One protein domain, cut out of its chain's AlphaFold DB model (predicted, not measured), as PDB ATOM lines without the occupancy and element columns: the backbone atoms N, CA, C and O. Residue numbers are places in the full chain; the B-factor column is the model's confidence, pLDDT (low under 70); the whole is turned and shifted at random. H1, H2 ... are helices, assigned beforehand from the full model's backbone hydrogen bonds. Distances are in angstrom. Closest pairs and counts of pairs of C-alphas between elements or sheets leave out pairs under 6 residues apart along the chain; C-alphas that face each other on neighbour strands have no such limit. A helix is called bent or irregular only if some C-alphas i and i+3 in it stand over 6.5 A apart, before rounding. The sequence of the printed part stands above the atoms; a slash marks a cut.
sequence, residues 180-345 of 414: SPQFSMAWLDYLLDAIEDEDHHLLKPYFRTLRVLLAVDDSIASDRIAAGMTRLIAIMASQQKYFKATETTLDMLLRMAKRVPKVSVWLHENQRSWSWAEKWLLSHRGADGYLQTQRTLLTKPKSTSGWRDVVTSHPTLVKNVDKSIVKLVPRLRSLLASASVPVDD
ATOM      1  N   SER A 180     436.746 371.140 326.359       89.88
ATOM      2  CA  SER A 180     438.071 370.621 326.730       89.88
ATOM      3  C   SER A 180     438.508 369.544 325.736       89.88
ATOM      4  O   SER A 180     438.234 368.351 325.934       89.88
ATOM      5  N   PRO A 181     439.160 369.947 324.628       90.69
ATOM      6  CA  PRO A 181     439.631 369.017 323.604       90.69
ATOM      7  C   PRO A 181     440.595 367.966 324.162       90.69
ATOM      8  O   PRO A 181     440.461 366.786 323.863       90.69
ATOM      9  N   GLN A 182     441.530 368.374 325.021       88.31
ATOM     10  CA  GLN A 182     442.588 367.516 325.555       88.31
ATOM     11  C   GLN A 182     442.012 366.386 326.408       88.31
ATOM     12  O   GLN A 182     442.329 365.220 326.180       88.31
ATOM     13  N   PHE A 183     441.114 366.714 327.345       89.75
ATOM     14  CA  PHE A 183     440.424 365.692 328.130       89.75
ATOM     15  C   PHE A 183     439.540 364.821 327.248       89.75
ATOM     16  O   PHE A 183     439.560 363.605 327.389       89.75
ATOM     17  N   SER A 184     438.784 365.417 326.324       93.38
ATOM     18  CA  SER A 184     437.891 364.654 325.450       93.38
ATOM     19  C   SER A 184     438.643 363.612 324.624       93.38
ATOM     20  O   SER A 184     438.209 362.466 324.560       93.38
ATOM     21  N   MET A 185     439.784 363.986 324.041       91.75
ATOM     22  CA  MET A 185     440.600 363.080 323.232       91.75
ATOM     23  C   MET A 185     441.299 362.018 324.086       91.75
ATOM     24  O   MET A 185     441.254 360.852 323.720       91.75
ATOM     25  N   ALA A 186     441.836 362.365 325.260       90.69
ATOM     26  CA  ALA A 186     442.424 361.364 326.157       90.69
ATOM     27  C   ALA A 186     441.402 360.340 326.659       90.69
ATOM     28  O   ALA A 186     441.695 359.147 326.721       90.69
ATOM     29  N   TRP A 187     440.185 360.786 326.978       93.31
ATOM     30  CA  TRP A 187     439.082 359.885 327.293       93.31
ATOM     31  C   TRP A 187     438.711 359.000 326.106       93.31
ATOM     32  O   TRP A 187     438.508 357.805 326.300       93.31
ATOM     33  N   LEU A 188     438.646 359.543 324.886       95.94
ATOM     34  CA  LEU A 188     438.433 358.724 323.692       95.94
ATOM     35  C   LEU A 188     439.533 357.674 323.535       95.94
ATOM     36  O   LEU A 188     439.203 356.515 323.298       95.94
ATOM     37  N   ASP A 189     440.798 358.050 323.711       93.44
ATOM     38  CA  ASP A 189     441.918 357.130 323.553       93.44
ATOM     39  C   ASP A 189     441.873 355.998 324.572       93.44
ATOM     40  O   ASP A 189     441.794 354.837 324.179       93.44
ATOM     41  N   TYR A 190     441.766 356.335 325.859       93.56
ATOM     42  CA  TYR A 190     441.623 355.363 326.940       93.56
ATOM     43  C   TYR A 190     440.451 354.392 326.714       93.56
ATOM     44  O   TYR A 190     440.601 353.177 326.855       93.56
ATOM     45  N   LEU A 191     439.267 354.913 326.364       96.19
ATOM     46  CA  LEU A 191     438.070 354.088 326.193       96.19
ATOM     47  C   LEU A 191     438.175 353.185 324.961       96.19
ATOM     48  O   LEU A 191     437.746 352.033 325.013       96.19
ATOM     49  N   LEU A 192     438.706 353.699 323.851       97.94
ATOM     50  CA  LEU A 192     438.783 352.965 322.590       97.94
ATOM     51  C   LEU A 192     439.933 351.953 322.583       97.94
ATOM     52  O   LEU A 192     439.725 350.861 322.061       97.94
ATOM     53  N   ASP A 193     441.069 352.252 323.225       94.25
ATOM     54  CA  ASP A 193     442.127 351.270 323.511       94.25
ATOM     55  C   ASP A 193     441.557 350.099 324.322       94.25
ATOM     56  O   ASP A 193     441.678 348.937 323.936       94.25
ATOM     57  N   ALA A 194     440.823 350.394 325.400       91.81
ATOM     58  CA  ALA A 194     440.219 349.356 326.228       91.81
ATOM     59  C   ALA A 194     439.155 348.535 325.475       91.81
ATOM     60  O   ALA A 194     439.100 347.317 325.621       91.81
ATOM     61  N   ILE A 195     438.325 349.155 324.626       95.88
ATOM     62  CA  ILE A 195     437.376 348.424 323.761       95.88
ATOM     63  C   ILE A 195     438.120 347.545 322.736       95.88
ATOM     64  O   ILE A 195     437.653 346.458 322.358       95.88
ATOM     65  N   GLU A 196     439.279 348.003 322.261       96.06
ATOM     66  CA  GLU A 196     440.118 347.241 321.347       96.06
ATOM     67  C   GLU A 196     440.736 346.004 322.015       96.06
ATOM     68  O   GLU A 196     440.716 344.914 321.429       96.06
ATOM     69  N   ASP A 197     441.181 346.134 323.260       92.19
ATOM     70  CA  ASP A 197     441.905 345.090 323.985       92.19
ATOM     71  C   ASP A 197     440.985 344.110 324.729       92.19
ATOM     72  O   ASP A 197     441.143 342.888 324.611       92.19
ATOM     73  N   GLU A 198     439.977 344.617 325.437       92.25
ATOM     74  CA  GLU A 198     439.130 343.830 326.339       92.25
ATOM     75  C   GLU A 198     438.114 342.951 325.603       92.25
ATOM     76  O   GLU A 198     437.687 343.239 324.482       92.25
ATOM     77  N   ASP A 199     437.691 341.845 326.222       93.94
ATOM     78  CA  ASP A 199     436.662 340.977 325.639       93.94
ATOM     79  C   ASP A 199     435.237 341.356 326.078       93.94
ATOM     80  O   ASP A 199     435.011 342.086 327.041       93.94
ATOM     81  N   HIS A 200     434.257 340.835 325.342       93.12
ATOM     82  CA  HIS A 200     432.843 341.210 325.380       93.12
ATOM     83  C   HIS A 200     432.209 341.431 326.766       93.12
ATOM     84  O   HIS A 200     431.390 342.335 326.927       93.12
ATOM     85  N   HIS A 201     432.544 340.618 327.768       90.19
ATOM     86  CA  HIS A 201     431.950 340.680 329.109       90.19
ATOM     87  C   HIS A 201     432.435 341.878 329.935       90.19
ATOM     88  O   HIS A 201     431.817 342.187 330.952       90.19
ATOM     89  N   LEU A 202     433.490 342.563 329.489       89.69
ATOM     90  CA  LEU A 202     434.067 343.740 330.137       89.69
ATOM     91  C   LEU A 202     433.766 345.043 329.391       89.69
ATOM     92  O   LEU A 202     434.000 346.111 329.936       89.69
ATOM     93  N   LEU A 203     433.200 344.992 328.179       92.25
ATOM     94  CA  LEU A 203     433.044 346.176 327.318       92.25
ATOM     95  C   LEU A 203     432.031 347.210 327.835       92.25
ATOM     96  O   LEU A 203     432.127 348.401 327.541       92.25
ATOM     97  N   LYS A 204     431.024 346.765 328.590       91.25
ATOM     98  CA  LYS A 204     429.853 347.579 328.950       91.25
ATOM     99  C   LYS A 204     430.177 348.916 329.645       91.25
ATOM    100  O   LYS A 204     429.582 349.918 329.246       91.25
ATOM    101  N   PRO A 205     431.064 348.982 330.656       91.00
ATOM    102  CA  PRO A 205     431.373 350.237 331.329       91.00
ATOM    103  C   PRO A 205     432.049 351.234 330.375       91.00
ATOM    104  O   PRO A 205     431.644 352.393 330.338       91.00
ATOM    105  N   TYR A 206     432.959 350.773 329.505       95.62
ATOM    106  CA  TYR A 206     433.614 351.616 328.497       95.62
ATOM    107  C   TYR A 206     432.615 352.237 327.517       95.62
ATOM    108  O   TYR A 206     432.648 353.442 327.284       95.62
ATOM    109  N   PHE A 207     431.662 351.453 326.997       96.50
ATOM    110  CA  PHE A 207     430.621 351.982 326.106       96.50
ATOM    111  C   PHE A 207     429.679 352.969 326.796       96.50
ATOM    112  O   PHE A 207     429.217 353.924 326.173       96.50
ATOM    113  N   ARG A 208     429.387 352.767 328.083       93.94
ATOM    114  CA  ARG A 208     428.548 353.698 328.845       93.94
ATOM    115  C   ARG A 208     429.253 355.024 329.094       93.94
ATOM    116  O   ARG A 208     428.613 356.061 328.926       93.94
ATOM    117  N   THR A 209     430.541 354.999 329.426       95.31
ATOM    118  CA  THR A 209     431.356 356.216 329.530       95.31
ATOM    119  C   THR A 209     431.506 356.895 328.173       95.31
ATOM    120  O   THR A 209     431.288 358.100 328.076       95.31
ATOM    121  N   LEU A 210     431.761 356.133 327.102       98.00
ATOM    122  CA  LEU A 210     431.838 356.661 325.735       98.00
ATOM    123  C   LEU A 210     430.531 357.351 325.329       98.00
ATOM    124  O   LEU A 210     430.559 358.450 324.785       98.00
ATOM    125  N   ARG A 211     429.376 356.761 325.653       96.69
ATOM    126  CA  ARG A 211     428.067 357.382 325.416       96.69
ATOM    127  C   ARG A 211     427.936 358.728 326.129       96.69
ATOM    128  O   ARG A 211     427.444 359.666 325.514       96.69
ATOM    129  N   VAL A 212     428.341 358.824 327.399       96.75
ATOM    130  CA  VAL A 212     428.311 360.095 328.148       96.75
ATOM    131  C   VAL A 212     429.221 361.124 327.490       96.75
ATOM    132  O   VAL A 212     428.800 362.255 327.267       96.75
ATOM    133  N   LEU A 213     430.432 360.716 327.109       97.00
ATOM    134  CA  LEU A 213     431.402 361.579 326.446       97.00
ATOM    135  C   LEU A 213     430.882 362.124 325.108       97.00
ATOM    136  O   LEU A 213     431.010 363.315 324.844       97.00
ATOM    137  N   LEU A 214     430.269 361.277 324.278       97.69
ATOM    138  CA  LEU A 214     429.699 361.675 322.985       97.69
ATOM    139  C   LEU A 214     428.370 362.438 323.106       97.69
ATOM    140  O   LEU A 214     427.919 363.029 322.126       97.69
ATOM    141  N   ALA A 215     427.737 362.425 324.281       97.19
ATOM    142  CA  ALA A 215     426.521 363.184 324.563       97.19
ATOM    143  C   ALA A 215     426.797 364.630 325.014       97.19
ATOM    144  O   ALA A 215     425.852 365.409 325.118       97.19
ATOM    145  N   VAL A 216     428.056 364.992 325.287       96.75
ATOM    146  CA  VAL A 216     428.433 366.365 325.654       96.75
ATOM    147  C   VAL A 216     428.134 367.312 324.487       96.75
ATOM    148  O   VAL A 216     428.595 367.092 323.366       96.75
ATOM    149  N   ASP A 217     427.344 368.354 324.752       95.44
ATOM    150  CA  ASP A 217     426.835 369.293 323.745       95.44
ATOM    151  C   ASP A 217     427.505 370.667 323.849       95.44
ATOM    152  O   ASP A 217     426.892 371.653 324.247       95.44
ATOM    153  N   ASP A 218     428.791 370.704 323.524       95.12
ATOM    154  CA  ASP A 218     429.622 371.908 323.514       95.12
ATOM    155  C   ASP A 218     430.154 372.218 322.104       95.12
ATOM    156  O   ASP A 218     429.810 371.539 321.127       95.12
ATOM    157  N   SER A 219     431.007 373.240 321.971       96.00
ATOM    158  CA  SER A 219     431.496 373.677 320.658       96.00
ATOM    159  C   SER A 219     432.324 372.624 319.909       96.00
ATOM    160  O   SER A 219     432.497 372.742 318.698       96.00
ATOM    161  N   ILE A 220     432.840 371.604 320.603       95.25
ATOM    162  CA  ILE A 220     433.689 370.543 320.035       95.25
ATOM    163  C   ILE A 220     432.942 369.213 319.862       95.25
ATOM    164  O   ILE A 220     433.544 368.199 319.497       95.25
ATOM    165  N   ALA A 221     431.633 369.178 320.126       96.88
ATOM    166  CA  ALA A 221     430.831 367.959 320.079       96.88
ATOM    167  C   ALA A 221     430.928 367.227 318.726       96.88
ATOM    168  O   ALA A 221     431.060 366.004 318.694       96.88
ATOM    169  N   SER A 222     430.897 367.964 317.610       96.94
ATOM    170  CA  SER A 222     430.985 367.386 316.261       96.94
ATOM    171  C   SER A 222     432.324 366.688 316.014       96.94
ATOM    172  O   SER A 222     432.338 365.547 315.547       96.94
ATOM    173  N   ASP A 223     433.434 367.323 316.394       97.38
ATOM    174  CA  ASP A 223     434.782 366.766 316.234       97.38
ATOM    175  C   ASP A 223     434.976 365.530 317.116       97.38
ATOM    176  O   ASP A 223     435.493 364.506 316.667       97.38
ATOM    177  N   ARG A 224     434.476 365.589 318.357       97.38
ATOM    178  CA  ARG A 224     434.509 364.472 319.309       97.38
ATOM    179  C   ARG A 224     433.760 363.248 318.783       97.38
ATOM    180  O   ARG A 224     434.262 362.129 318.881       97.38
ATOM    181  N   ILE A 225     432.575 363.452 318.202       98.19
ATOM    182  CA  ILE A 225     431.790 362.379 317.579       98.19
ATOM    183  C   ILE A 225     432.512 361.833 316.354       98.19
ATOM    184  O   ILE A 225     432.647 360.617 316.235       98.19
ATOM    185  N   ALA A 226     433.015 362.695 315.471       98.12
ATOM    186  CA  ALA A 226     433.728 362.254 314.280       98.12
ATOM    187  C   ALA A 226     434.958 361.404 314.635       98.12
ATOM    188  O   ALA A 226     435.114 360.308 314.093       98.12
ATOM    189  N   ALA A 227     435.783 361.855 315.585       98.00
ATOM    190  CA  ALA A 227     436.958 361.122 316.050       98.00
ATOM    191  C   ALA A 227     436.579 359.784 316.705       98.00
ATOM    192  O   ALA A 227     437.058 358.725 316.286       98.00
ATOM    193  N   GLY A 228     435.673 359.817 317.688       98.19
ATOM    194  CA  GLY A 228     435.278 358.629 318.441       98.19
ATOM    195  C   GLY A 228     434.598 357.571 317.575       98.19
ATOM    196  O   GLY A 228     434.955 356.395 317.633       98.19
ATOM    197  N   MET A 229     433.655 357.978 316.722       98.50
ATOM    198  CA  MET A 229     432.900 357.052 315.880       98.50
ATOM    199  C   MET A 229     433.744 356.464 314.751       98.50
ATOM    200  O   MET A 229     433.648 355.264 314.490       98.50
ATOM    201  N   THR A 230     434.612 357.261 314.119       98.56
ATOM    202  CA  THR A 230     435.527 356.759 313.080       98.56
ATOM    203  C   THR A 230     436.409 355.646 313.633       98.56
ATOM    204  O   THR A 230     436.492 354.561 313.050       98.56
ATOM    205  N   ARG A 231     437.021 355.886 314.798       98.56
ATOM    206  CA  ARG A 231     437.905 354.917 315.444       98.56
ATOM    207  C   ARG A 231     437.138 353.694 315.957       98.56
ATOM    208  O   ARG A 231     437.581 352.572 315.724       98.56
ATOM    209  N   LEU A 232     435.958 353.874 316.553       98.69
ATOM    210  CA  LEU A 232     435.113 352.760 316.995       98.69
ATOM    211  C   LEU A 232     434.712 351.829 315.837       98.69
ATOM    212  O   LEU A 232     434.788 350.608 315.979       98.69
ATOM    213  N   ILE A 233     434.306 352.376 314.684       98.44
ATOM    214  CA  ILE A 233     433.961 351.563 313.508       98.44
ATOM    215  C   ILE A 233     435.189 350.821 312.967       98.44
ATOM    216  O   ILE A 233     435.069 349.649 312.599       98.44
ATOM    217  N   ALA A 234     436.366 351.454 312.965       98.38
ATOM    218  CA  ALA A 234     437.613 350.802 312.571       98.38
ATOM    219  C   ALA A 234     437.969 349.621 313.496       98.38
ATOM    220  O   ALA A 234     438.246 348.527 313.000       98.38
ATOM    221  N   ILE A 235     437.868 349.802 314.819       98.12
ATOM    222  CA  ILE A 235     438.059 348.732 315.815       98.12
ATOM    223  C   ILE A 235     437.047 347.604 315.590       98.12
ATOM    224  O   ILE A 235     437.399 346.427 315.528       98.12
ATOM    225  N   MET A 236     435.768 347.940 315.414       97.81
ATOM    226  CA  MET A 236     434.726 346.940 315.183       97.81
ATOM    227  C   MET A 236     434.987 346.127 313.902       97.81
ATOM    228  O   MET A 236     434.766 344.914 313.886       97.81
ATOM    229  N   ALA A 237     435.491 346.772 312.845       97.62
ATOM    230  CA  ALA A 237     435.863 346.111 311.600       97.62
ATOM    231  C   ALA A 237     437.097 345.203 311.756       97.62
ATOM    232  O   ALA A 237     437.084 344.079 311.249       97.62
ATOM    233  N   SER A 238     438.130 345.632 312.491       97.06
ATOM    234  CA  SER A 238     439.334 344.820 312.745       97.06
ATOM    235  C   SER A 238     439.044 343.592 313.623       97.06
ATOM    236  O   SER A 238     439.723 342.563 313.530       97.06
ATOM    237  N   GLN A 239     437.988 343.662 314.438       96.19
ATOM    238  CA  GLN A 239     437.591 342.604 315.362       96.19
ATOM    239  C   GLN A 239     436.614 341.570 314.789       96.19
ATOM    240  O   GLN A 239     436.298 340.629 315.510       96.19
ATOM    241  N   GLN A 240     436.190 341.653 313.519       97.38
ATOM    242  CA  GLN A 240     435.199 340.740 312.899       97.38
ATOM    243  C   GLN A 240     435.492 339.234 313.049       97.38
ATOM    244  O   GLN A 240     434.592 338.406 312.892       97.38
ATOM    245  N   LYS A 241     436.745 338.866 313.339       97.06
ATOM    246  CA  LYS A 241     437.166 337.493 313.655       97.06
ATOM    247  C   LYS A 241     436.681 336.985 315.020       97.06
ATOM    248  O   LYS A 241     436.736 335.780 315.234       97.06
ATOM    249  N   TYR A 242     436.227 337.852 315.928       97.56
ATOM    250  CA  TYR A 242     435.783 337.512 317.284       97.56
ATOM    251  C   TYR A 242     434.284 337.781 317.442       97.56
ATOM    252  O   TYR A 242     433.864 338.912 317.679       97.56
ATOM    253  N   PHE A 243     433.469 336.730 317.356       97.44
ATOM    254  CA  PHE A 243     432.012 336.844 317.313       97.44
ATOM    255  C   PHE A 243     431.443 337.636 318.498       97.44
ATOM    256  O   PHE A 243     430.731 338.614 318.284       97.44
ATOM    257  N   LYS A 244     431.768 337.258 319.745       96.50
ATOM    258  CA  LYS A 244     431.193 337.907 320.935       96.50
ATOM    259  C   LYS A 244     431.608 339.366 321.084       96.50
ATOM    260  O   LYS A 244     430.777 340.173 321.501       96.50
ATOM    261  N   ALA A 245     432.854 339.704 320.753       96.69
ATOM    262  CA  ALA A 245     433.338 341.079 320.816       96.69
ATOM    263  C   ALA A 245     432.609 341.953 319.785       96.69
ATOM    264  O   ALA A 245     431.998 342.949 320.159       96.69
ATOM    265  N   THR A 246     432.562 341.530 318.516       98.00
ATOM    266  CA  THR A 246     431.869 342.277 317.453       98.00
ATOM    267  C   THR A 246     430.362 342.372 317.695       98.00
ATOM    268  O   THR A 246     429.794 343.452 317.564       98.00
ATOM    269  N   GLU A 247     429.702 341.282 318.097       97.69
ATOM    270  CA  GLU A 247     428.269 341.271 318.426       97.69
ATOM    271  C   GLU A 247     427.943 342.225 319.585       97.69
ATOM    272  O   GLU A 247     426.974 342.984 319.514       97.69
ATOM    273  N   THR A 248     428.751 342.209 320.647       96.81
ATOM    274  CA  THR A 248     428.531 343.071 321.816       96.81
ATOM    275  C   THR A 248     428.778 344.532 321.470       96.81
ATOM    276  O   THR A 248     427.961 345.379 321.824       96.81
ATOM    277  N   THR A 249     429.838 344.829 320.716       97.94
ATOM    278  CA  THR A 249     430.103 346.173 320.192       97.94
ATOM    279  C   THR A 249     428.956 346.667 319.311       97.94
ATOM    280  O   THR A 249     428.529 347.807 319.473       97.94
ATOM    281  N   LEU A 250     428.374 345.816 318.454       97.06
ATOM    282  CA  LEU A 250     427.184 346.160 317.665       97.06
ATOM    283  C   LEU A 250     425.967 346.465 318.551       97.06
ATOM    284  O   LEU A 250     425.283 347.461 318.324       97.06
ATOM    285  N   ASP A 251     425.686 345.647 319.570       95.19
ATOM    286  CA  ASP A 251     424.577 345.918 320.495       95.19
ATOM    287  C   ASP A 251     424.782 347.238 321.253       95.19
ATOM    288  O   ASP A 251     423.846 348.034 321.344       95.19
ATOM    289  N   MET A 252     425.995 347.500 321.754       95.75
ATOM    290  CA  MET A 252     426.327 348.743 322.460       95.75
ATOM    291  C   MET A 252     426.272 349.967 321.538       95.75
ATOM    292  O   MET A 252     425.725 350.997 321.925       95.75
ATOM    293  N   LEU A 253     426.750 349.847 320.296       96.19
ATOM    294  CA  LEU A 253     426.659 350.888 319.271       96.19
ATOM    295  C   LEU A 253     425.202 351.287 319.010       96.19
ATOM    296  O   LEU A 253     424.870 352.472 319.012       96.19
ATOM    297  N   LEU A 254     424.312 350.305 318.847       93.44
ATOM    298  CA  LEU A 254     422.882 350.545 318.643       93.44
ATOM    299  C   LEU A 254     422.220 351.192 319.870       93.44
ATOM    300  O   LEU A 254     421.373 352.074 319.729       93.44
ATOM    301  N   ARG A 255     422.604 350.781 321.086       92.06
ATOM    302  CA  ARG A 255     422.140 351.412 322.336       92.06
ATOM    303  C   ARG A 255     422.618 352.853 322.481       92.06
ATOM    304  O   ARG A 255     421.885 353.678 323.027       92.06
ATOM    305  N   MET A 256     423.826 353.150 322.010       93.75
ATOM    306  CA  MET A 256     424.386 354.497 321.991       93.75
ATOM    307  C   MET A 256     423.665 355.373 320.963       93.75
ATOM    308  O   MET A 256     423.209 356.455 321.320       93.75
ATOM    309  N   ALA A 257     423.455 354.875 319.740       92.94
ATOM    310  CA  ALA A 257     422.702 355.573 318.696       92.94
ATOM    311  C   ALA A 257     421.257 355.894 319.122       92.94
ATOM    312  O   ALA A 257     420.766 356.982 318.841       92.94
ATOM    313  N   LYS A 258     420.603 354.992 319.875       89.25
ATOM    314  CA  LYS A 258     419.274 355.228 320.475       89.25
ATOM    315  C   LYS A 258     419.243 356.446 321.412       89.25
ATOM    316  O   LYS A 258     418.205 357.083 321.537       89.25
ATOM    317  N   ARG A 259     420.349 356.750 322.103       90.62
ATOM    318  CA  ARG A 259     420.399 357.750 323.188       90.62
ATOM    319  C   ARG A 259     421.116 359.040 322.814       90.62
ATOM    320  O   ARG A 259     420.918 360.047 323.483       90.62
ATOM    321  N   VAL A 260     421.952 359.013 321.782       93.62
ATOM    322  CA  VAL A 260     422.725 360.169 321.321       93.62
ATOM    323  C   VAL A 260     422.349 360.440 319.863       93.62
ATOM    324  O   VAL A 260     422.925 359.824 318.964       93.62
ATOM    325  N   PRO A 261     421.393 361.352 319.589       92.94
ATOM    326  CA  PRO A 261     420.898 361.601 318.233       92.94
ATOM    327  C   PRO A 261     422.008 361.923 317.228       92.94
ATOM    328  O   PRO A 261     421.994 361.416 316.108       92.94
ATOM    329  N   LYS A 262     423.025 362.685 317.650       94.75
ATOM    330  CA  LYS A 262     424.190 363.019 316.819       94.75
ATOM    331  C   LYS A 262     424.991 361.780 316.378       94.75
ATOM    332  O   LYS A 262     425.498 361.758 315.262       94.75
ATOM    333  N   VAL A 263     425.058 360.727 317.201       96.38
ATOM    334  CA  VAL A 263     425.679 359.441 316.823       96.38
ATOM    335  C   VAL A 263     424.850 358.737 315.750       96.38
ATOM    336  O   VAL A 263     425.413 358.203 314.798       96.38
ATOM    337  N   SER A 264     423.521 358.754 315.874       94.81
ATOM    338  CA  SER A 264     422.620 358.171 314.871       94.81
ATOM    339  C   SER A 264     422.740 358.873 313.513       94.81
ATOM    340  O   SER A 264     422.876 358.212 312.484       94.81
ATOM    341  N   VAL A 265     422.778 360.211 313.519       95.31
ATOM    342  CA  VAL A 265     423.031 361.027 312.321       95.31
ATOM    343  C   VAL A 265     424.379 360.668 311.700       95.31
ATOM    344  O   VAL A 265     424.428 360.316 310.524       95.31
ATOM    345  N   TRP A 266     425.452 360.649 312.499       97.19
ATOM    346  CA  TRP A 266     426.785 360.309 312.004       97.19
ATOM    347  C   TRP A 266     426.830 358.910 311.373       97.19
ATOM    348  O   TRP A 266     427.389 358.737 310.289       97.19
ATOM    349  N   LEU A 267     426.211 357.906 312.007       96.75
ATOM    350  CA  LEU A 267     426.139 356.545 311.464       96.75
ATOM    351  C   LEU A 267     425.401 356.516 310.124       96.75
ATOM    352  O   LEU A 267     425.865 355.860 309.190       96.75
ATOM    353  N   HIS A 268     424.290 357.238 310.012       95.06
ATOM    354  CA  HIS A 268     423.522 357.322 308.776       95.06
ATOM    355  C   HIS A 268     424.280 358.051 307.650       95.06
ATOM    356  O   HIS A 268     424.162 357.677 306.485       95.06
ATOM    357  N   GLU A 269     425.089 359.058 307.957       96.44
ATOM    358  CA  GLU A 269     425.918 359.744 306.955       96.44
ATOM    359  C   GLU A 269     427.121 358.892 306.516       96.44
ATOM    360  O   GLU A 269     427.553 358.952 305.365       96.44
ATOM    361  N   ASN A 270     427.624 358.029 307.405       97.31
ATOM    362  CA  ASN A 270     428.830 357.227 307.194       97.31
ATOM    363  C   ASN A 270     428.547 355.737 306.929       97.31
ATOM    364  O   ASN A 270     429.427 354.898 307.107       97.31
ATOM    365  N   GLN A 271     427.351 355.372 306.456       95.75
ATOM    366  CA  GLN A 271     426.923 353.968 306.286       95.75
ATOM    367  C   GLN A 271     427.895 353.080 305.506       95.75
ATOM    368  O   GLN A 271     427.987 351.883 305.767       95.75
ATOM    369  N   ARG A 272     428.651 353.641 304.556       96.38
ATOM    370  CA  ARG A 272     429.634 352.881 303.768       96.38
ATOM    371  C   ARG A 272     430.713 352.219 304.632       96.38
ATOM    372  O   ARG A 272     431.218 351.175 304.234       96.38
ATOM    373  N   SER A 273     431.054 352.791 305.790       96.56
ATOM    374  CA  SER A 273     432.105 352.260 306.670       96.56
ATOM    375  C   SER A 273     431.643 351.083 307.539       96.56
ATOM    376  O   SER A 273     432.480 350.312 308.009       96.56
ATOM    377  N   TRP A 274     430.331 350.903 307.733       96.75
ATOM    378  CA  TRP A 274     429.795 349.921 308.685       96.75
ATOM    379  C   TRP A 274     428.628 349.068 308.171       96.75
ATOM    380  O   TRP A 274     428.256 348.105 308.839       96.75
ATOM    381  N   SER A 275     428.084 349.330 306.978       96.31
ATOM    382  CA  SER A 275     426.970 348.558 306.390       96.31
ATOM    383  C   SER A 275     427.270 347.064 306.215       96.31
ATOM    384  O   SER A 275     426.354 346.242 306.129       96.31
ATOM    385  N   TRP A 276     428.550 346.678 306.247       97.44
ATOM    386  CA  TRP A 276     428.981 345.283 306.319       97.44
ATOM    387  C   TRP A 276     428.406 344.534 307.534       97.44
ATOM    388  O   TRP A 276     428.254 343.314 307.462       97.44
ATOM    389  N   ALA A 277     428.061 345.234 308.622       97.69
ATOM    390  CA  ALA A 277     427.614 344.653 309.888       97.69
ATOM    391  C   ALA A 277     426.383 343.750 309.737       97.69
ATOM    392  O   ALA A 277     426.329 342.677 310.339       97.69
ATOM    393  N   GLU A 278     425.418 344.141 308.898       97.19
ATOM    394  CA  GLU A 278     424.236 343.316 308.630       97.19
ATOM    395  C   GLU A 278     424.636 341.988 307.978       97.19
ATOM    396  O   GLU A 278     424.261 340.913 308.451       97.19
ATOM    397  N   LYS A 279     425.429 342.054 306.903       97.69
ATOM    398  CA  LYS A 279     425.883 340.867 306.170       97.69
ATOM    399  C   LYS A 279     426.737 339.961 307.058       97.69
ATOM    400  O   LYS A 279     426.578 338.744 307.003       97.69
ATOM    401  N   TRP A 280     427.609 340.550 307.875       98.12
ATOM    402  CA  TRP A 280     428.439 339.823 308.832       98.12
ATOM    403  C   TRP A 280     427.591 339.109 309.892       98.12
ATOM    404  O   TRP A 280     427.822 337.935 310.155       98.12
ATOM    405  N   LEU A 281     426.558 339.741 310.459       97.38
ATOM    406  CA  LEU A 281     425.658 339.049 311.393       97.38
ATOM    407  C   LEU A 281     424.921 337.892 310.709       97.38
ATOM    408  O   LEU A 281     424.863 336.787 311.246       97.38
ATOM    409  N   LEU A 282     424.387 338.122 309.507       97.81
ATOM    410  CA  LEU A 282     423.635 337.109 308.765       97.81
ATOM    411  C   LEU A 282     424.490 335.902 308.357       97.81
ATOM    412  O   LEU A 282     423.959 334.794 308.293       97.81
ATOM    413  N   SER A 283     425.799 336.069 308.139       97.94
ATOM    414  CA  SER A 283     426.696 334.953 307.803       97.94
ATOM    415  C   SER A 283     426.932 333.972 308.959       97.94
ATOM    416  O   SER A 283     427.531 332.918 308.755       97.94
ATOM    417  N   HIS A 284     426.476 334.294 310.171       97.44
ATOM    418  CA  HIS A 284     426.556 333.422 311.345       97.44
ATOM    419  C   HIS A 284     425.265 332.631 311.612       97.44
ATOM    420  O   HIS A 284     425.218 331.855 312.561       97.44
ATOM    421  N   ARG A 285     424.215 332.822 310.804       96.12
ATOM    422  CA  ARG A 285     422.914 332.170 311.000       96.12
ATOM    423  C   ARG A 285     422.997 330.649 310.820       96.12
ATOM    424  O   ARG A 285     423.540 330.170 309.828       96.12
ATOM    425  N   GLY A 286     422.321 329.916 311.706       93.81
ATOM    426  CA  GLY A 286     422.103 328.475 311.567       93.81
ATOM    427  C   GLY A 286     423.325 327.591 311.847       93.81
ATOM    428  O   GLY A 286     424.350 328.032 312.356       93.81
ATOM    429  N   ALA A 287     423.183 326.296 311.548       92.38
ATOM    430  CA  ALA A 287     424.187 325.274 311.861       92.38
ATOM    431  C   ALA A 287     425.459 325.368 310.998       92.38
ATOM    432  O   ALA A 287     426.518 324.936 311.438       92.38
ATOM    433  N   ASP A 288     425.362 325.983 309.819       93.19
ATOM    434  CA  ASP A 288     426.473 326.177 308.878       93.19
ATOM    435  C   ASP A 288     427.039 327.611 308.923       93.19
ATOM    436  O   ASP A 288     427.744 328.052 308.013       93.19
ATOM    437  N   GLY A 289     426.720 328.366 309.981       94.50
ATOM    438  CA  GLY A 289     427.202 329.729 310.183       94.50
ATOM    439  C   GLY A 289     428.729 329.819 310.296       94.50
ATOM    440  O   GLY A 289     429.432 328.844 310.577       94.50
ATOM    441  N   TYR A 290     429.279 331.019 310.102       96.75
ATOM    442  CA  TYR A 290     430.730 331.268 310.154       96.75
ATOM    443  C   TYR A 290     431.382 330.843 311.478       96.75
ATOM    444  O   TYR A 290     432.501 330.334 311.472       96.75
ATOM    445  N   LEU A 291     430.672 330.988 312.598       94.38
ATOM    446  CA  LEU A 291     431.155 330.557 313.911       94.38
ATOM    447  C   LEU A 291     431.177 329.026 314.028       94.38
ATOM    448  O   LEU A 291     432.132 328.453 314.547       94.38
ATOM    449  N   GLN A 292     430.147 328.349 313.519       94.31
ATOM    450  CA  GLN A 292     430.055 326.886 313.526       94.31
ATOM    451  C   GLN A 292     431.124 326.263 312.621       94.31
ATOM    452  O   GLN A 292     431.764 325.286 312.999       94.31
ATOM    453  N   THR A 293     431.392 326.892 311.476       93.56
ATOM    454  CA  THR A 293     432.403 326.470 310.493       93.56
ATOM    455  C   THR A 293     433.820 326.972 310.793       93.56
ATOM    456  O   THR A 293     434.699 326.854 309.942       93.56
ATOM    457  N   GLN A 294     434.066 327.521 311.992       92.00
ATOM    458  CA  GLN A 294     435.384 327.995 312.453       92.00
ATOM    459  C   GLN A 294     436.025 329.085 311.570       92.00
ATOM    460  O   GLN A 294     437.238 329.282 311.593       92.00
ATOM    461  N   ARG A 295     435.221 329.836 310.809       94.19
ATOM    462  CA  ARG A 295     435.677 331.044 310.094       94.19
ATOM    463  C   ARG A 295     435.854 332.232 311.038       94.19
ATOM    464  O   ARG A 295     436.602 333.155 310.727       94.19
ATOM    465  N   THR A 296     435.164 332.209 312.175       95.81
ATOM    466  CA  THR A 296     435.315 333.156 313.282       95.81
ATOM    467  C   THR A 296     435.512 332.404 314.596       95.81
ATOM    468  O   THR A 296     435.115 331.248 314.745       95.81
ATOM    469  N   LEU A 297     436.150 333.070 315.554       96.56
ATOM    470  CA  LEU A 297     436.354 332.596 316.918       96.56
ATOM    471  C   LEU A 297     435.253 333.147 317.823       96.56
ATOM    472  O   LEU A 297     434.783 334.269 317.633       96.56
ATOM    473  N   LEU A 298     434.854 332.378 318.837       95.56
ATOM    474  CA  LEU A 298     433.783 332.787 319.746       95.56
ATOM    475  C   LEU A 298     434.186 333.993 320.612       95.56
ATOM    476  O   LEU A 298     433.422 334.951 320.715       95.56
ATOM    477  N   THR A 299     435.392 333.966 321.181       96.62
ATOM    478  CA  THR A 299     435.936 334.987 322.092       96.62
ATOM    479  C   THR A 299     437.350 335.413 321.691       96.62
ATOM    480  O   THR A 299     438.021 334.731 320.912       96.62
ATOM    481  N   LYS A 300     437.843 336.520 322.262       95.44
ATOM    482  CA  LYS A 300     439.259 336.912 322.143       95.44
ATOM    483  C   LYS A 300     440.196 335.917 322.867       95.44
ATOM    484  O   LYS A 300     439.766 335.284 323.836       95.44
ATOM    485  N   PRO A 301     441.487 335.805 322.479       91.38
ATOM    486  CA  PRO A 301     442.419 334.815 323.043       91.38
ATOM    487  C   PRO A 301     442.616 334.894 324.566       91.38
ATOM    488  O   PRO A 301     442.826 333.875 325.214       91.38
ATOM    489  N   LYS A 302     442.531 336.096 325.151       89.00
ATOM    490  CA  LYS A 302     442.718 336.331 326.593       89.00
ATOM    491  C   LYS A 302     441.402 336.377 327.387       89.00
ATOM    492  O   LYS A 302     441.415 336.700 328.567       89.00
ATOM    493  N   SER A 303     440.269 336.014 326.780       90.38
ATOM    494  CA  SER A 303     438.934 336.154 327.384       90.38
ATOM    495  C   SER A 303     438.770 335.409 328.706       90.38
ATOM    496  O   SER A 303     438.834 334.188 328.716       90.38
ATOM    497  N   THR A 304     438.494 336.083 329.816       89.44
ATOM    498  CA  THR A 304     438.206 335.421 331.108       89.44
ATOM    499  C   THR A 304     436.767 334.906 331.228       89.44
ATOM    500  O   THR A 304     436.324 334.503 332.299       89.44
ATOM    501  N   SER A 305     436.019 334.926 330.127       88.88
ATOM    502  CA  SER A 305     434.613 334.557 330.082       88.88
ATOM    503  C   SER A 305     434.400 333.048 329.996       88.88
ATOM    504  O   SER A 305     435.111 332.362 329.263       88.88
ATOM    505  N   GLY A 306     433.323 332.549 330.612       85.81
ATOM    506  CA  GLY A 306     432.873 331.160 330.434       85.81
ATOM    507  C   GLY A 306     432.482 330.815 328.988       85.81
ATOM    508  O   GLY A 306     432.363 329.645 328.643       85.81
ATOM    509  N   TRP A 307     432.322 331.818 328.113       88.31
ATOM    510  CA  TRP A 307     432.133 331.603 326.676       88.31
ATOM    511  C   TRP A 307     433.362 330.990 325.989       88.31
ATOM    512  O   TRP A 307     433.197 330.389 324.933       88.31
ATOM    513  N   ARG A 308     434.565 331.096 326.575       87.88
ATOM    514  CA  ARG A 308     435.796 330.505 326.024       87.88
ATOM    515  C   ARG A 308     435.679 328.989 325.829       87.88
ATOM    516  O   ARG A 308     436.191 328.463 324.846       87.88
ATOM    517  N   ASP A 309     434.981 328.312 326.738       87.56
ATOM    518  CA  ASP A 309     434.912 326.846 326.792       87.56
ATOM    519  C   ASP A 309     433.677 326.273 326.069       87.56
ATOM    520  O   ASP A 309     433.424 325.066 326.085       87.56
ATOM    521  N   VAL A 310     432.868 327.127 325.433       89.69
ATOM    522  CA  VAL A 310     431.639 326.705 324.754       89.69
ATOM    523  C   VAL A 310     431.960 326.127 323.378       89.69
ATOM    524  O   VAL A 310     432.493 326.803 322.499       89.69
ATOM    525  N   VAL A 311     431.536 324.882 323.154       89.94
ATOM    526  CA  VAL A 311     431.650 324.212 321.853       89.94
ATOM    527  C   VAL A 311     430.769 324.913 320.812       89.94
ATOM    528  O   VAL A 311     429.556 325.051 320.987       89.94
ATOM    529  N   THR A 312     431.369 325.319 319.694       89.88
ATOM    530  CA  THR A 312     430.730 326.141 318.650       89.88
ATOM    531  C   THR A 312     429.571 325.454 317.920       89.88
ATOM    532  O   THR A 312     428.635 326.123 317.478       89.88
ATOM    533  N   SER A 313     429.596 324.121 317.834       87.12
ATOM    534  CA  SER A 313     428.540 323.293 317.234       87.12
ATOM    535  C   SER A 313     427.344 323.041 318.161       87.12
ATOM    536  O   SER A 313     426.364 322.418 317.753       87.12
ATOM    537  N   HIS A 314     427.388 323.513 319.413       90.69
ATOM    538  CA  HIS A 314     426.333 323.238 320.381       90.69
ATOM    539  C   HIS A 314     424.990 323.887 319.957       90.69
ATOM    540  O   HIS A 314     424.936 325.107 319.765       90.69
ATOM    541  N   PRO A 315     423.860 323.146 319.895       90.25
ATOM    542  CA  PRO A 315     422.579 323.673 319.395       90.25
ATOM    543  C   PRO A 315     422.057 324.914 320.135       90.25
ATOM    544  O   PRO A 315     421.428 325.788 319.542       90.25
ATOM    545  N   THR A 316     422.319 325.024 321.442       89.31
ATOM    546  CA  THR A 316     421.953 326.216 322.231       89.31
ATOM    547  C   THR A 316     422.707 327.466 321.783       89.31
ATOM    548  O   THR A 316     422.123 328.547 321.783       89.31
ATOM    549  N   LEU A 317     423.975 327.334 321.382       91.12
ATOM    550  CA  LEU A 317     424.752 328.459 320.874       91.12
ATOM    551  C   LEU A 317     424.197 328.918 319.523       91.12
ATOM    552  O   LEU A 317     423.950 330.109 319.373       91.12
ATOM    553  N   VAL A 318     423.898 327.994 318.601       92.94
ATOM    554  CA  VAL A 318     423.249 328.316 317.312       92.94
ATOM    555  C   VAL A 318     421.957 329.110 317.539       92.94
ATOM    556  O   VAL A 318     421.783 330.197 316.994       92.94
ATOM    557  N   LYS A 319     421.095 328.641 318.453       91.25
ATOM    558  CA  LYS A 319     419.866 329.361 318.830       91.25
ATOM    559  C   LYS A 319     420.134 330.743 319.432       91.25
ATOM    560  O   LYS A 319     419.320 331.644 319.253       91.25
ATOM    561  N   ASN A 320     421.215 330.918 320.191       90.38
ATOM    562  CA  ASN A 320     421.575 332.218 320.759       90.38
ATOM    563  C   ASN A 320     422.067 333.188 319.678       90.38
ATOM    564  O   ASN A 320     421.638 334.337 319.683       90.38
ATOM    565  N   VAL A 321     422.873 332.716 318.723       94.19
ATOM    566  CA  VAL A 321     423.277 333.504 317.550       94.19
ATOM    567  C   VAL A 321     422.044 333.945 316.757       94.19
ATOM    568  O   VAL A 321     421.889 335.131 316.470       94.19
ATOM    569  N   ASP A 322     421.107 333.032 316.490       93.06
ATOM    570  CA  ASP A 322     419.867 333.362 315.780       93.06
ATOM    571  C   ASP A 322     419.024 334.410 316.523       93.06
ATOM    572  O   ASP A 322     418.482 335.323 315.895       93.06
ATOM    573  N   LYS A 323     418.941 334.335 317.861       90.75
ATOM    574  CA  LYS A 323     418.272 335.364 318.679       90.75
ATOM    575  C   LYS A 323     418.942 336.727 318.534       90.75
ATOM    576  O   LYS A 323     418.238 337.724 318.387       90.75
ATOM    577  N   SER A 324     420.270 336.778 318.557       92.19
ATOM    578  CA  SER A 324     421.014 338.023 318.360       92.19
ATOM    579  C   SER A 324     420.778 338.605 316.971       92.19
ATOM    580  O   SER A 324     420.529 339.800 316.850       92.19
ATOM    581  N   ILE A 325     420.738 337.774 315.927       94.94
ATOM    582  CA  ILE A 325     420.403 338.208 314.564       94.94
ATOM    583  C   ILE A 325     418.992 338.807 314.518       94.94
ATOM    584  O   ILE A 325     418.811 339.909 314.002       94.94
ATOM    585  N   VAL A 326     417.998 338.117 315.087       91.00
ATOM    586  CA  VAL A 326     416.606 338.602 315.144       91.00
ATOM    587  C   VAL A 326     416.499 339.921 315.916       91.00
ATOM    588  O   VAL A 326     415.725 340.788 315.524       91.00
ATOM    589  N   LYS A 327     417.299 340.099 316.975       88.56
ATOM    590  CA  LYS A 327     417.345 341.333 317.771       88.56
ATOM    591  C   LYS A 327     418.030 342.491 317.031       88.56
ATOM    592  O   LYS A 327     417.543 343.617 317.076       88.56
ATOM    593  N   LEU A 328     419.186 342.250 316.414       92.94
ATOM    594  CA  LEU A 328     420.082 343.314 315.943       92.94
ATOM    595  C   LEU A 328     419.818 343.727 314.490       92.94
ATOM    596  O   LEU A 328     419.872 344.915 314.185       92.94
ATOM    597  N   VAL A 329     419.495 342.785 313.594       94.62
ATOM    598  CA  VAL A 329     419.329 343.081 312.156       94.62
ATOM    599  C   VAL A 329     418.235 344.119 311.874       94.62
ATOM    600  O   VAL A 329     418.507 345.041 311.105       94.62
ATOM    601  N   PRO A 330     417.031 344.062 312.482       91.19
ATOM    602  CA  PRO A 330     416.012 345.090 312.253       91.19
ATOM    603  C   PRO A 330     416.476 346.495 312.664       91.19
ATOM    604  O   PRO A 330     416.208 347.464 311.958       91.19
ATOM    605  N   ARG A 331     417.227 346.600 313.769       90.50
ATOM    606  CA  ARG A 331     417.756 347.871 314.291       90.50
ATOM    607  C   ARG A 331     418.835 348.444 313.368       90.50
ATOM    608  O   ARG A 331     418.802 349.632 313.063       90.50
ATOM    609  N   LEU A 332     419.729 347.590 312.858       93.56
ATOM    610  CA  LEU A 332     420.731 347.976 311.857       93.56
ATOM    611  C   LEU A 332     420.074 348.477 310.570       93.56
ATOM    612  O   LEU A 332     420.398 349.565 310.107       93.56
ATOM    613  N   ARG A 333     419.109 347.725 310.026       93.69
ATOM    614  CA  ARG A 333     418.366 348.129 308.823       93.69
ATOM    615  C   ARG A 333     417.667 349.462 309.002       93.69
ATOM    616  O   ARG A 333     417.652 350.264 308.077       93.69
ATOM    617  N   SER A 334     417.111 349.711 310.185       90.31
ATOM    618  CA  SER A 334     416.459 350.985 310.436       90.31
ATOM    619  C   SER A 334     417.431 352.159 310.460       90.31
ATOM    620  O   SER A 334     417.091 353.204 309.918       90.31
ATOM    621  N   LEU A 335     418.621 351.990 311.045       90.81
ATOM    622  CA  LEU A 335     419.677 353.008 311.010       90.81
ATOM    623  C   LEU A 335     420.237 353.237 309.601       90.81
ATOM    624  O   LEU A 335     420.616 354.353 309.263       90.81
ATOM    625  N   LEU A 336     420.302 352.186 308.779       92.06
ATOM    626  CA  LEU A 336     420.678 352.307 307.367       92.06
ATOM    627  C   LEU A 336     419.601 353.056 306.564       92.06
ATOM    628  O   LEU A 336     419.914 353.825 305.661       92.06
ATOM    629  N   ALA A 337     418.324 352.846 306.892       91.25
ATOM    630  CA  ALA A 337     417.208 353.473 306.191       91.25
ATOM    631  C   ALA A 337     416.964 354.934 306.604       91.25
ATOM    632  O   ALA A 337     416.490 355.719 305.787       91.25
ATOM    633  N   SER A 338     417.233 355.292 307.864       87.75
ATOM    634  CA  SER A 338     417.007 356.639 308.388       87.75
ATOM    635  C   SER A 338     417.955 356.978 309.537       87.75
ATOM    636  O   SER A 338     418.268 356.138 310.379       87.75
ATOM    637  N   ALA A 339     418.335 358.256 309.620       79.06
ATOM    638  CA  ALA A 339     419.054 358.822 310.760       79.06
ATOM    639  C   ALA A 339     418.223 358.819 312.054       79.06
ATOM    640  O   ALA A 339     418.783 358.922 313.144       79.06
ATOM    641  N   SER A 340     416.897 358.693 311.961       66.88
ATOM    642  CA  SER A 340     416.043 358.477 313.126       66.88
ATOM    643  C   SER A 340     416.053 356.994 313.495       66.88
ATOM    644  O   SER A 340     415.477 356.175 312.771       66.88
ATOM    645  N   VAL A 341     416.641 356.643 314.644       60.72
ATOM    646  CA  VAL A 341     416.321 355.356 315.278       60.72
ATOM    647  C   VAL A 341     414.800 355.350 315.476       60.72
ATOM    648  O   VAL A 341     414.270 356.352 315.966       60.72
ATOM    649  N   PRO A 342     414.071 354.287 315.090       55.81
ATOM    650  CA  PRO A 342     412.674 354.141 315.473       55.81
ATOM    651  C   PRO A 342     412.569 354.358 316.975       55.81
ATOM    652  O   PRO A 342     413.547 354.129 317.688       55.81
ATOM    653  N   VAL A 343     411.400 354.761 317.461       54.31
ATOM    654  CA  VAL A 343     411.110 354.752 318.897       54.31
ATOM    655  C   VAL A 343     411.170 353.293 319.363       54.31
ATOM    656  O   VAL A 343     410.175 352.576 319.405       54.31
ATOM    657  N   ASP A 344     412.386 352.812 319.595       59.44
ATOM    658  CA  ASP A 344     412.706 351.486 320.076       59.44
ATOM    659  C   ASP A 344     412.436 351.543 321.572       59.44
ATOM    660  O   ASP A 344     413.329 351.762 322.395       59.44
ATOM    661  N   ASP A 345     411.153 351.414 321.908       62.16
ATOM    662  CA  ASP A 345     410.629 351.432 323.273       62.16
ATOM    663  C   ASP A 345     411.070 350.184 324.071       62.16
ATOM    664  O   ASP A 345     410.637 349.932 325.198       62.16
TER     665      ASP A 345
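AT A GLANCE: This is residues 180 to 345 of the 414 residues of an uncharacterized protein of Aphanomyces astaci (UniProt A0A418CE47). Four long helices, H1 to H4, form an up-and-down bundle, with H1 and H4 at opposite corners and H2 and H3 between them. Beyond H4, on the side away from H1, a second group holds H5, H6 and the bent helix H8, while a long stretch and little H7 lie beyond the bundle end where H4 begins. The printed part has 166 residues with eight named helices, H1 to H8 in chain order, and no named strand; the class is all helix. It is compact, with a radius of gyration of the C-alphas of 16.0 A and spans of 51 by 34 by 27 A.

IN THESE COORDINATES: H1, residues 181 to 197, begins with C-alpha 181 at (439.631, 369.017, 323.604) and is 24.0 A long. H2, residues 200 to 214, is 20.8 A long and irregular: C-alphas 201 and 204 are 7.2 A apart. H3, residues 221 to 238, spans 25.7 A, and H4, residues 243 to 259, spans 24.6 A from C-alpha 243 at (432.012, 336.844, 317.313). H5 is residues 261 to 269, H6 residues 276 to 282, and H7 residues 306 to 309. H7 is neither bent nor irregular, but only just: C-alphas 306 and 309 are 6.0 A apart. H8, residues 315 to 337, was assigned as one helix by its hydrogen bonds but is bent, with C-alphas 327 and 330 6.8 A apart; its arms are H8a, residues 315 to 327, 18.5 A, and H8b, residues 330 to 337, ending with C-alpha 337 at (417.208, 353.473, 306.191).

HOW THE PARTS SIT: In the bundle each helix runs against the one before it. H1 and H2, a hairpin, touch at a shallow tilt of 17 degrees, closest at the C-alphas of Leu 191 and Tyr 206, 5.6 A. H1 also touches H3, closest at Glu 196 and Ile 235, C-alphas 6.1 A apart. H2 touches H4, the same way at 27 degrees, with the C-alphas of His 200 and Ala 245 closest at 4.6 A. H1 and H4 are only just apart, at 8.4 A. H5 touches H8b, with the C-alphas of His 268 and Leu 336 closest at 5.9 A. H7 touches no helix. Every O i to N i+4 pair is within hydrogen-bond range in H1, H3, H5, H6, H8a and H8b; H2 has 8 of 11 and H4 12 of 13, and H7 is too short for such a pair.

THE WHOLE: The C-alphas farthest apart, of Ser 219 and Pro 315, are 50.8 A apart. The printed part has no cut. The one long link is H6 to H7, residues 283 to 305. Mean pLDDT of the printed part is 92.9; residues 340 to 345 are under 70.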